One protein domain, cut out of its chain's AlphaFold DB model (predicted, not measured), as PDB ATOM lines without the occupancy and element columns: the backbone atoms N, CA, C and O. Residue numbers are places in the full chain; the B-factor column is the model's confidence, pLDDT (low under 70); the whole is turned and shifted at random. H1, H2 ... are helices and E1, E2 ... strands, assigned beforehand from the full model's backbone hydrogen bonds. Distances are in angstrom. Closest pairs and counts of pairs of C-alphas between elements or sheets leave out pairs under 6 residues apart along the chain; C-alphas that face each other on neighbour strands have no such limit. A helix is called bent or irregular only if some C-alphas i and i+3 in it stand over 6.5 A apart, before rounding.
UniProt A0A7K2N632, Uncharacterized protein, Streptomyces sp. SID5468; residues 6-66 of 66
ATOM      1  N   LEU A   6       3.238   0.790  41.351       70.81
ATOM      2  CA  LEU A   6       3.914   1.061  40.085       70.81
ATOM      3  C   LEU A   6       5.415   1.050  40.301       70.81
ATOM      4  O   LEU A   6       5.910   1.515  41.323       70.81
ATOM      5  N   THR A   7       6.143   0.537  39.319       70.62
ATOM      6  CA  THR A   7       7.598   0.644  39.299       70.62
ATOM      7  C   THR A   7       7.968   1.950  38.614       70.62
ATOM      8  O   THR A   7       7.636   2.147  37.446       70.62
ATOM      9  N   CYS A   8       8.646   2.842  39.330       69.94
ATOM     10  CA  CYS A   8       9.197   4.051  38.743       69.94
ATOM     11  C   CYS A   8      10.208   3.662  37.648       69.94
ATOM     12  O   CYS A   8      11.143   2.914  37.948       69.94
ATOM     13  N   PRO A   9      10.054   4.140  36.401       66.19
ATOM     14  CA  PRO A   9      10.972   3.807  35.311       66.19
ATOM     15  C   PRO A   9      12.365   4.419  35.502       66.19
ATOM     16  O   PRO A   9      13.335   3.865  34.997       66.19
ATOM     17  N   ASP A  10      12.465   5.516  36.255       67.00
ATOM     18  CA  ASP A  10      13.713   6.256  36.463       67.00
ATOM     19  C   ASP A  10      14.676   5.518  37.408       67.00
ATOM     20  O   ASP A  10      15.886   5.492  37.208       67.00
ATOM     21  N   CYS A  11      14.131   4.837  38.420       66.44
ATOM     22  CA  CYS A  11      14.926   4.177  39.460       66.44
ATOM     23  C   CYS A  11      14.585   2.706  39.703       66.44
ATOM     24  O   CYS A  11      15.170   2.073  40.582       66.44
ATOM     25  N   GLY A  12      13.627   2.142  38.963       67.38
ATOM     26  CA  GLY A  12      13.233   0.736  39.071       67.38
ATOM     27  C   GLY A  12      12.587   0.352  40.408       67.38
ATOM     28  O   GLY A  12      12.425  -0.836  40.686       67.38
ATOM     29  N   LYS A  13      12.230   1.326  41.256       71.94
ATOM     30  CA  LYS A  13      11.611   1.086  42.566       71.94
ATOM     31  C   LYS A  13      10.094   1.054  42.484       71.94
ATOM     32  O   LYS A  13       9.481   1.855  41.787       71.94
ATOM     33  N   VAL A  14       9.503   0.156  43.263       72.44
ATOM     34  CA  VAL A  14       8.054   0.031  43.413       72.44
ATOM     35  C   VAL A  14       7.564   1.069  44.421       72.44
ATOM     36  O   VAL A  14       8.059   1.115  45.544       72.44
ATOM     37  N   GLY A  15       6.612   1.905  44.022       74.81
ATOM     38  CA  GLY A  15       5.911   2.838  44.899       74.81
ATOM     39  C   GLY A  15       4.410   2.594  44.880       74.81
ATOM     40  O   GLY A  15       3.875   1.982  43.952       74.81
ATOM     41  N   THR A  16       3.725   3.083  45.907       79.00
ATOM     42  CA  THR A  16       2.281   2.905  46.044       79.00
ATOM     43  C   THR A  16       1.557   4.015  45.309       79.00
ATOM     44  O   THR A  16       1.746   5.195  45.593       79.00
ATOM     45  N   VAL A  17       0.703   3.640  44.369       77.44
ATOM     46  CA  VAL A  17      -0.188   4.545  43.661       77.44
ATOM     47  C   VAL A  17      -1.315   4.953  44.592       77.44
ATOM     48  O   VAL A  17      -2.148   4.136  44.985       77.44
ATOM     49  N   THR A  18      -1.350   6.232  44.939       78.06
ATOM     50  CA  THR A  18      -2.430   6.812  45.746       78.06
ATOM     51  C   THR A  18      -3.458   7.543  44.902       78.06
ATOM     52  O   THR A  18      -4.616   7.651  45.310       78.06
ATOM     53  N   HIS A  19      -3.071   8.037  43.726       79.75
ATOM     54  CA  HIS A  19      -3.989   8.742  42.844       79.75
ATOM     55  C   HIS A  19      -3.616   8.550  41.381       79.75
ATOM     56  O   HIS A  19      -2.458   8.699  41.017       79.75
ATOM     57  N   GLU A  20      -4.600   8.295  40.531       81.38
ATOM     58  CA  GLU A  20      -4.420   8.192  39.083       81.38
ATOM     59  C   GLU A  20      -5.257   9.284  38.429       81.38
ATOM     60  O   GLU A  20      -6.432   9.464  38.753       81.38
ATOM     61  N   TRP A  21      -4.653  10.033  37.515       81.00
ATOM     62  CA  TRP A  21      -5.339  11.037  36.725       81.00
ATOM     63  C   TRP A  21      -5.123  10.759  35.243       81.00
ATOM     64  O   TRP A  21      -4.019  10.525  34.765       81.00
ATOM     65  N   VAL A  22      -6.212  10.790  34.488       79.62
ATOM     66  CA  VAL A  22      -6.201  10.598  33.040       79.62
ATOM     67  C   VAL A  22      -6.766  11.856  32.410       79.62
ATOM     68  O   VAL A  22      -7.915  12.223  32.658       79.62
ATOM     69  N   LYS A  23      -5.965  12.516  31.573       78.75
ATOM     70  CA  LYS A  23      -6.469  13.475  30.592       78.75
ATOM     71  C   LYS A  23      -6.547  12.784  29.230       78.75
ATOM     72  O   LYS A  23      -5.509  12.602  28.585       78.75
ATOM     73  N   PRO A  24      -7.755  12.410  28.770       74.12
ATOM     74  CA  PRO A  24      -7.916  11.726  27.494       74.12
ATOM     75  C   PRO A  24      -7.358  12.585  26.352       74.12
ATOM     76  O   PRO A  24      -7.742  13.743  26.192       74.12
ATOM     77  N   GLY A  25      -6.426  12.015  25.585       70.94
ATOM     78  CA  GLY A  25      -5.779  12.665  24.440       70.94
ATOM     79  C   GLY A  25      -4.626  13.620  24.770       70.94
ATOM     80  O   GLY A  25      -4.106  14.239  23.848       70.94
ATOM     81  N   VAL A  26      -4.221  13.755  26.041       77.06
ATOM     82  CA  VAL A  26      -3.137  14.678  26.433       77.06
ATOM     83  C   VAL A  26      -2.043  13.998  27.241       77.06
ATOM     84  O   VAL A  26      -0.887  14.138  26.875       77.06
ATOM     85  N   ALA A  27      -2.388  13.315  28.335       77.19
ATOM     86  CA  ALA A  27      -1.459  12.572  29.190       77.19
ATOM     87  C   ALA A  27      -2.246  11.795  30.251       77.19
ATOM     88  O   ALA A  27      -3.282  12.259  30.735       77.19
ATOM     89  N   SER A  28      -1.739  10.638  30.645       80.62
ATOM     90  CA  SER A  28      -2.078   9.991  31.910       80.62
ATOM     91  C   SER A  28      -0.998  10.321  32.931       80.62
ATOM     92  O   SER A  28       0.127  10.667  32.585       80.62
ATOM     93  N   GLY A  29      -1.316  10.242  34.208       79.38
ATOM     94  CA  GLY A  29      -0.314  10.346  35.243       79.38
ATOM     95  C   GLY A  29      -0.791   9.741  36.542       79.38
ATOM     96  O   GLY A  29      -1.985   9.609  36.799       79.38
ATOM     97  N   THR A  30       0.171   9.379  37.368       82.00
ATOM     98  CA  THR A  30      -0.071   8.668  38.605       82.00
ATOM     99  C   THR A  30       0.774   9.271  39.708       82.00
ATOM    100  O   THR A  30       1.966   9.514  39.543       82.00
ATOM    101  N   ILE A  31       0.144   9.530  40.846       79.69
ATOM    102  CA  ILE A  31       0.798   9.983  42.063       79.69
ATOM    103  C   ILE A  31       1.223   8.746  42.837       79.69
ATOM    104  O   ILE A  31       0.397   7.919  43.235       79.69
ATOM    105  N   MET A  32       2.528   8.642  43.037       77.19
ATOM    106  CA  MET A  32       3.163   7.595  43.811       77.19
ATOM    107  C   MET A  32       3.609   8.156  45.157       77.19
ATOM    108  O   MET A  32       4.202   9.229  45.250       77.19
ATOM    109  N   THR A  33       3.333   7.421  46.223       72.75
ATOM    110  CA  THR A  33       3.728   7.756  47.594       72.75
ATOM    111  C   THR A  33       4.457   6.565  48.207       72.75
ATOM    112  O   THR A  33       4.276   5.425  47.776       72.75
ATOM    113  N   GLY A  34       5.325   6.820  49.190       69.12
ATOM    114  CA  GLY A  34       6.127   5.761  49.818       69.12
ATOM    115  C   GLY A  34       7.303   5.260  48.970       69.12
ATOM    116  O   GLY A  34       7.863   4.213  49.268       69.12
ATOM    117  N   LEU A  35       7.685   5.993  47.922       69.81
ATOM    118  CA  LEU A  35       8.968   5.785  47.251       69.81
ATOM    119  C   LEU A  35      10.093   6.228  48.194       69.81
ATOM    120  O   LEU A  35      10.066   7.348  48.704       69.81
ATOM    121  N   ASP A  36      11.093   5.374  48.406       64.88
ATOM    122  CA  ASP A  36      12.295   5.768  49.143       64.88
ATOM    123  C   ASP A  36      13.128   6.757  48.310       64.88
ATOM    124  O   ASP A  36      13.622   6.380  47.239       64.88
ATOM    125  N   PRO A  37      13.360   7.987  48.802       57.81
ATOM    126  CA  PRO A  37      14.121   9.004  48.081       57.81
ATOM    127  C   PRO A  37      15.634   8.731  48.048       57.81
ATOM    128  O   PRO A  37      16.356   9.449  47.366       57.81
ATOM    129  N   ASP A  38      16.144   7.724  48.763       60.09
ATOM    130  CA  ASP A  38      17.593   7.529  48.928       60.09
ATOM    131  C   ASP A  38      18.305   7.124  47.622       60.09
ATOM    132  O   ASP A  38      19.423   7.559  47.364       60.09
ATOM    133  N   ASN A  39      17.618   6.369  46.753       58.72
ATOM    134  CA  ASN A  39      18.204   5.755  45.549       58.72
ATOM    135  C   ASN A  39      17.554   6.183  44.222       58.72
ATOM    136  O   ASN A  39      17.865   5.606  43.183       58.72
ATOM    137  N   CYS A  40      16.628   7.142  44.233       63.50
ATOM    138  CA  CYS A  40      15.892   7.542  43.035       63.50
ATOM    139  C   CYS A  40      16.139   9.015  42.737       63.50
ATOM    140  O   CYS A  40      15.366   9.837  43.198       63.50
ATOM    141  N   GLU A  41      17.208   9.374  42.024       62.47
ATOM    142  CA  GLU A  41      17.598  10.786  41.853       62.47
ATOM    143  C   GLU A  41      16.485  11.634  41.203       62.47
ATOM    144  O   GLU A  41      16.200  12.723  41.703       62.47
ATOM    145  N   GLY A  42      15.763  11.088  40.210       64.19
ATOM    146  CA  GLY A  42      14.628  11.755  39.561       64.19
ATOM    147  C   GLY A  42      13.411  11.966  40.469       64.19
ATOM    148  O   GLY A  42      12.879  13.068  40.543       64.19
ATOM    149  N   CYS A  43      12.987  10.958  41.243       64.94
ATOM    150  CA  CYS A  43      11.856  11.133  42.170       64.94
ATOM    151  C   CYS A  43      12.258  11.748  43.513       64.94
ATOM    152  O   CYS A  43      11.393  12.226  44.245       64.94
ATOM    153  N   ARG A  44      13.543  11.707  43.879       70.94
ATOM    154  CA  ARG A  44      14.067  12.164  45.171       70.94
ATOM    155  C   ARG A  44      13.757  13.624  45.373       70.94
ATOM    156  O   ARG A  44      13.324  13.966  46.466       70.94
ATOM    157  N   GLU A  45      13.970  14.469  44.367       68.19
ATOM    158  CA  GLU A  45      13.720  15.902  44.514       68.19
ATOM    159  C   GLU A  45      12.246  16.170  44.849       68.19
ATOM    160  O   GLU A  45      11.941  16.860  45.826       68.19
ATOM    161  N   THR A  46      11.332  15.554  44.105       67.00
ATOM    162  CA  THR A  46       9.887  15.754  44.257       67.00
ATOM    163  C   THR A  46       9.355  15.108  45.529       67.00
ATOM    164  O   THR A  46       8.604  15.742  46.270       67.00
ATOM    165  N   LEU A  47       9.836  13.913  45.887       71.56
ATOM    166  CA  LEU A  47       9.535  13.270  47.169       71.56
ATOM    167  C   LEU A  47      10.042  14.091  48.355       71.56
ATOM    168  O   LEU A  47       9.334  14.199  49.351       71.56
ATOM    169  N   ASN A  48      11.232  14.695  48.271       71.50
ATOM    170  CA  ASN A  48      11.753  15.533  49.355       71.50
ATOM    171  C   ASN A  48      10.986  16.858  49.470       71.50
ATOM    172  O   ASN A  48      10.769  17.343  50.577       71.50
ATOM    173  N   LYS A  49      10.553  17.436  48.341       72.44
ATOM    174  CA  LYS A  49       9.797  18.699  48.311       72.44
ATOM    175  C   LYS A  49       8.324  18.544  48.687       72.44
ATOM    176  O   LYS A  49       7.785  19.401  49.382       72.44
ATOM    177  N   HIS A  50       7.669  17.492  48.207       74.00
ATOM    178  CA  HIS A  50       6.214  17.337  48.256       74.00
ATOM    179  C   HIS A  50       5.743  16.091  49.022       74.00
ATOM    180  O   HIS A  50       4.573  16.023  49.398       74.00
ATOM    181  N   GLY A  51       6.619  15.115  49.282       71.25
ATOM    182  CA  GLY A  51       6.265  13.846  49.932       71.25
ATOM    183  C   GLY A  51       5.630  12.809  48.999       71.25
ATOM    184  O   GLY A  51       5.247  11.731  49.450       71.25
ATOM    185  N   TYR A  52       5.520  13.113  47.705       73.94
ATOM    186  CA  TYR A  52       5.018  12.227  46.654       73.94
ATOM    187  C   TYR A  52       5.827  12.431  45.367       73.94
ATOM    188  O   TYR A  52       6.454  13.473  45.194       73.94
ATOM    189  N   ALA A  53       5.803  11.450  44.468       75.38
ATOM    190  CA  ALA A  53       6.332  11.563  43.110       75.38
ATOM    191  C   ALA A  53       5.179  11.521  42.107       75.38
ATOM    192  O   ALA A  53       4.196  10.804  42.331       75.38
ATOM    193  N   VAL A  54       5.286  12.258  41.004       76.56
ATOM    194  CA  VAL A  54       4.275  12.234  39.946       76.56
ATOM    195  C   VAL A  54       4.877  11.563  38.731       76.56
ATOM    196  O   VAL A  54       5.796  12.074  38.120       76.56
ATOM    197  N   VAL A  55       4.340  10.420  38.335       76.62
ATOM    198  CA  VAL A  55       4.746   9.765  37.095       76.62
ATOM    199  C   VAL A  55       3.746  10.142  36.018       76.62
ATOM    200  O   VAL A  55       2.597   9.712  36.075       76.62
ATOM    201  N   ARG A  56       4.145  10.961  35.048       78.88
ATOM    202  CA  ARG A  56       3.366  11.214  33.835       78.88
ATOM    203  C   ARG A  56       3.674  10.168  32.787       78.88
ATOM    204  O   ARG A  56       4.818   9.841  32.519       78.88
ATOM    205  N   GLN A  57       2.633   9.686  32.140       76.31
ATOM    206  CA  GLN A  57       2.703   8.904  30.928       76.31
ATOM    207  C   GLN A  57       2.129   9.752  29.794       76.31
ATOM    208  O   GLN A  57       0.938  10.069  29.741       76.31
ATOM    209  N   ASN A  58       3.005  10.149  28.881       79.25
ATOM    210  CA  ASN A  58       2.602  10.864  27.684       79.25
ATOM    211  C   ASN A  58       1.841   9.914  26.741       79.25
ATOM    212  O   ASN A  58       2.038   8.697  26.776       79.25
ATOM    213  N   PRO A  59       0.995  10.449  25.848       72.06
ATOM    214  CA  PRO A  59       0.241   9.663  24.874       72.06
ATOM    215  C   PRO A  59       1.140   8.949  23.857       72.06
ATOM    216  O   PRO A  59       0.703   7.977  23.251       72.06
ATOM    217  N   ASP A  60       2.391   9.396  23.704       78.75
ATOM    218  CA  ASP A  60       3.443   8.723  22.925       78.75
ATOM    219  C   ASP A  60       3.979   7.448  23.615       78.75
ATOM    220  O   ASP A  60       4.755   6.688  23.048       78.75
ATOM    221  N   GLY A  61       3.553   7.182  24.855       69.50
ATOM    222  CA  GLY A  61       3.988   6.036  25.651       69.50
ATOM    223  C   GLY A  61       5.247   6.291  26.479       69.50
ATOM    224  O   GLY A  61       5.591   5.452  27.310       69.50
ATOM    225  N   THR A  62       5.911   7.443  26.320       75.25
ATOM    226  CA  THR A  62       7.021   7.847  27.195       75.25
ATOM    227  C   THR A  62       6.514   8.105  28.609       75.25
ATOM    228  O   THR A  62       5.494   8.778  28.788       75.25
ATOM    229  N   ILE A  63       7.240   7.608  29.605       70.88
ATOM    230  CA  ILE A  63       6.916   7.787  31.017       70.88
ATOM    231  C   ILE A  63       7.981   8.693  31.632       70.88
ATOM    232  O   ILE A  63       9.161   8.362  31.580       70.88
ATOM    233  N   GLU A  64       7.562   9.813  32.207       70.38
ATOM    234  CA  GLU A  64       8.424  10.796  32.859       70.38
ATOM    235  C   GLU A  64       8.035  10.930  34.329       70.38
ATOM    236  O   GLU A  64       6.854  11.003  34.668       70.38
ATOM    237  N   ALA A  65       9.030  10.929  35.210       66.88
ATOM    238  CA  ALA A  65       8.831  11.242  36.614       66.88
ATOM    239  C   ALA A  65       9.083  12.740  36.828       66.88
ATOM    240  O   ALA A  65      10.152  13.245  36.496       66.88
ATOM    241  N   GLU A  66       8.082  13.425  37.369       61.25
ATOM    242  CA  GLU A  66       8.105  14.815  37.825       61.25
ATOM    243  C   GLU A  66       8.073  14.913  39.344       61.25
ATOM    244  O   GLU A  66       7.519  14.020  40.040       61.25
TER     245      GLU A  66
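Overview. This is residues 6 to 66 of the 66 residues of an uncharacterized protein of Streptomyces sp. SID5468 (UniProt A0A7K2N632). A strongly twisted sheet of four strands, made of two hairpins side by side, has one short helix, H1, at the end of the sheet away from the hairpin turns, beside the strands and not over them. The long edge strand E1 bends sharply, and the stretch before it folds back so that residues 6 to 7 pair with its beginning. The printed part has 61 residues with four named strands and one named helix, in the order E1, E2, H1, E3, E4 along the chain. The sheet's order is E1, E2, E3, E4, all antiparallel, and the class is mixed, helices and strands. The whole is compact, with a radius of gyration of the C-alphas of 10.9 A, and its outline is elongated, 34 by 18 by 18 A.

Along the chain. E1, residues 14 to 23, is the longest strand, 23.6 A from C-alpha 14 at (8.054, 0.031, 43.413) to C-alpha 23 at (-6.469, 13.475, 30.592), and it bends by 74 degrees at residue 18. E2, residues 27 to 33, measures 19.7 A. E3, residues 53 to 57, measures 13.0 A. E4, residues 63 to 65, measures 6.9 A and ends with C-alpha 65 at (8.831, 11.242, 36.614). H1, residues 41 to 50, measures 14.6 A and is irregular, but only just: C-alphas 42 and 45 are 6.52 A apart.

Arrangement. The inner strands E2 and E3 are antiparallel neighbours at 156 degrees, with N 30 and O 55 2.8 A apart, within hydrogen-bond range. The hairpin of E1 and E2 stands at 149 degrees, with N 21 and O 29 at 2.8 A and N 16 and O 33 at 3.0 A. The hairpin of E3 and E4 stands at 161 degrees, with N 56 and O 64 at 2.7 A. The edge strands E1 and E4 are apart. Residues 6 to 7 form a short antiparallel pairing with residues 14 to 15 of E1. H1 is on the sheet but at the sheet's level, with a height over the sheet of 2.1 A. The closest C-alphas of H1 and E3 are those of Leu 47 and Ala 53, 5.4 A apart; those of H1 and E4 are Cys 43 and Ala 65, 6.3 A apart. In H1, 4 of 6 O i to N i+4 pairs are within hydrogen-bond range.

Size, cuts and confidence. The two C-alphas farthest apart are those of Gly 25 and Asp 38, 34.2 A. From edge to edge of the sheet the strands' lines turn by 66 degrees. The printed part has no cut, and residue 66 is the chain's last. No link is long: E2 to H1 is short, and the others are tight. The mean pLDDT of the printed part is 72.3, with 20 residues under 70, among them residues 8 to 12 and 34 to 43.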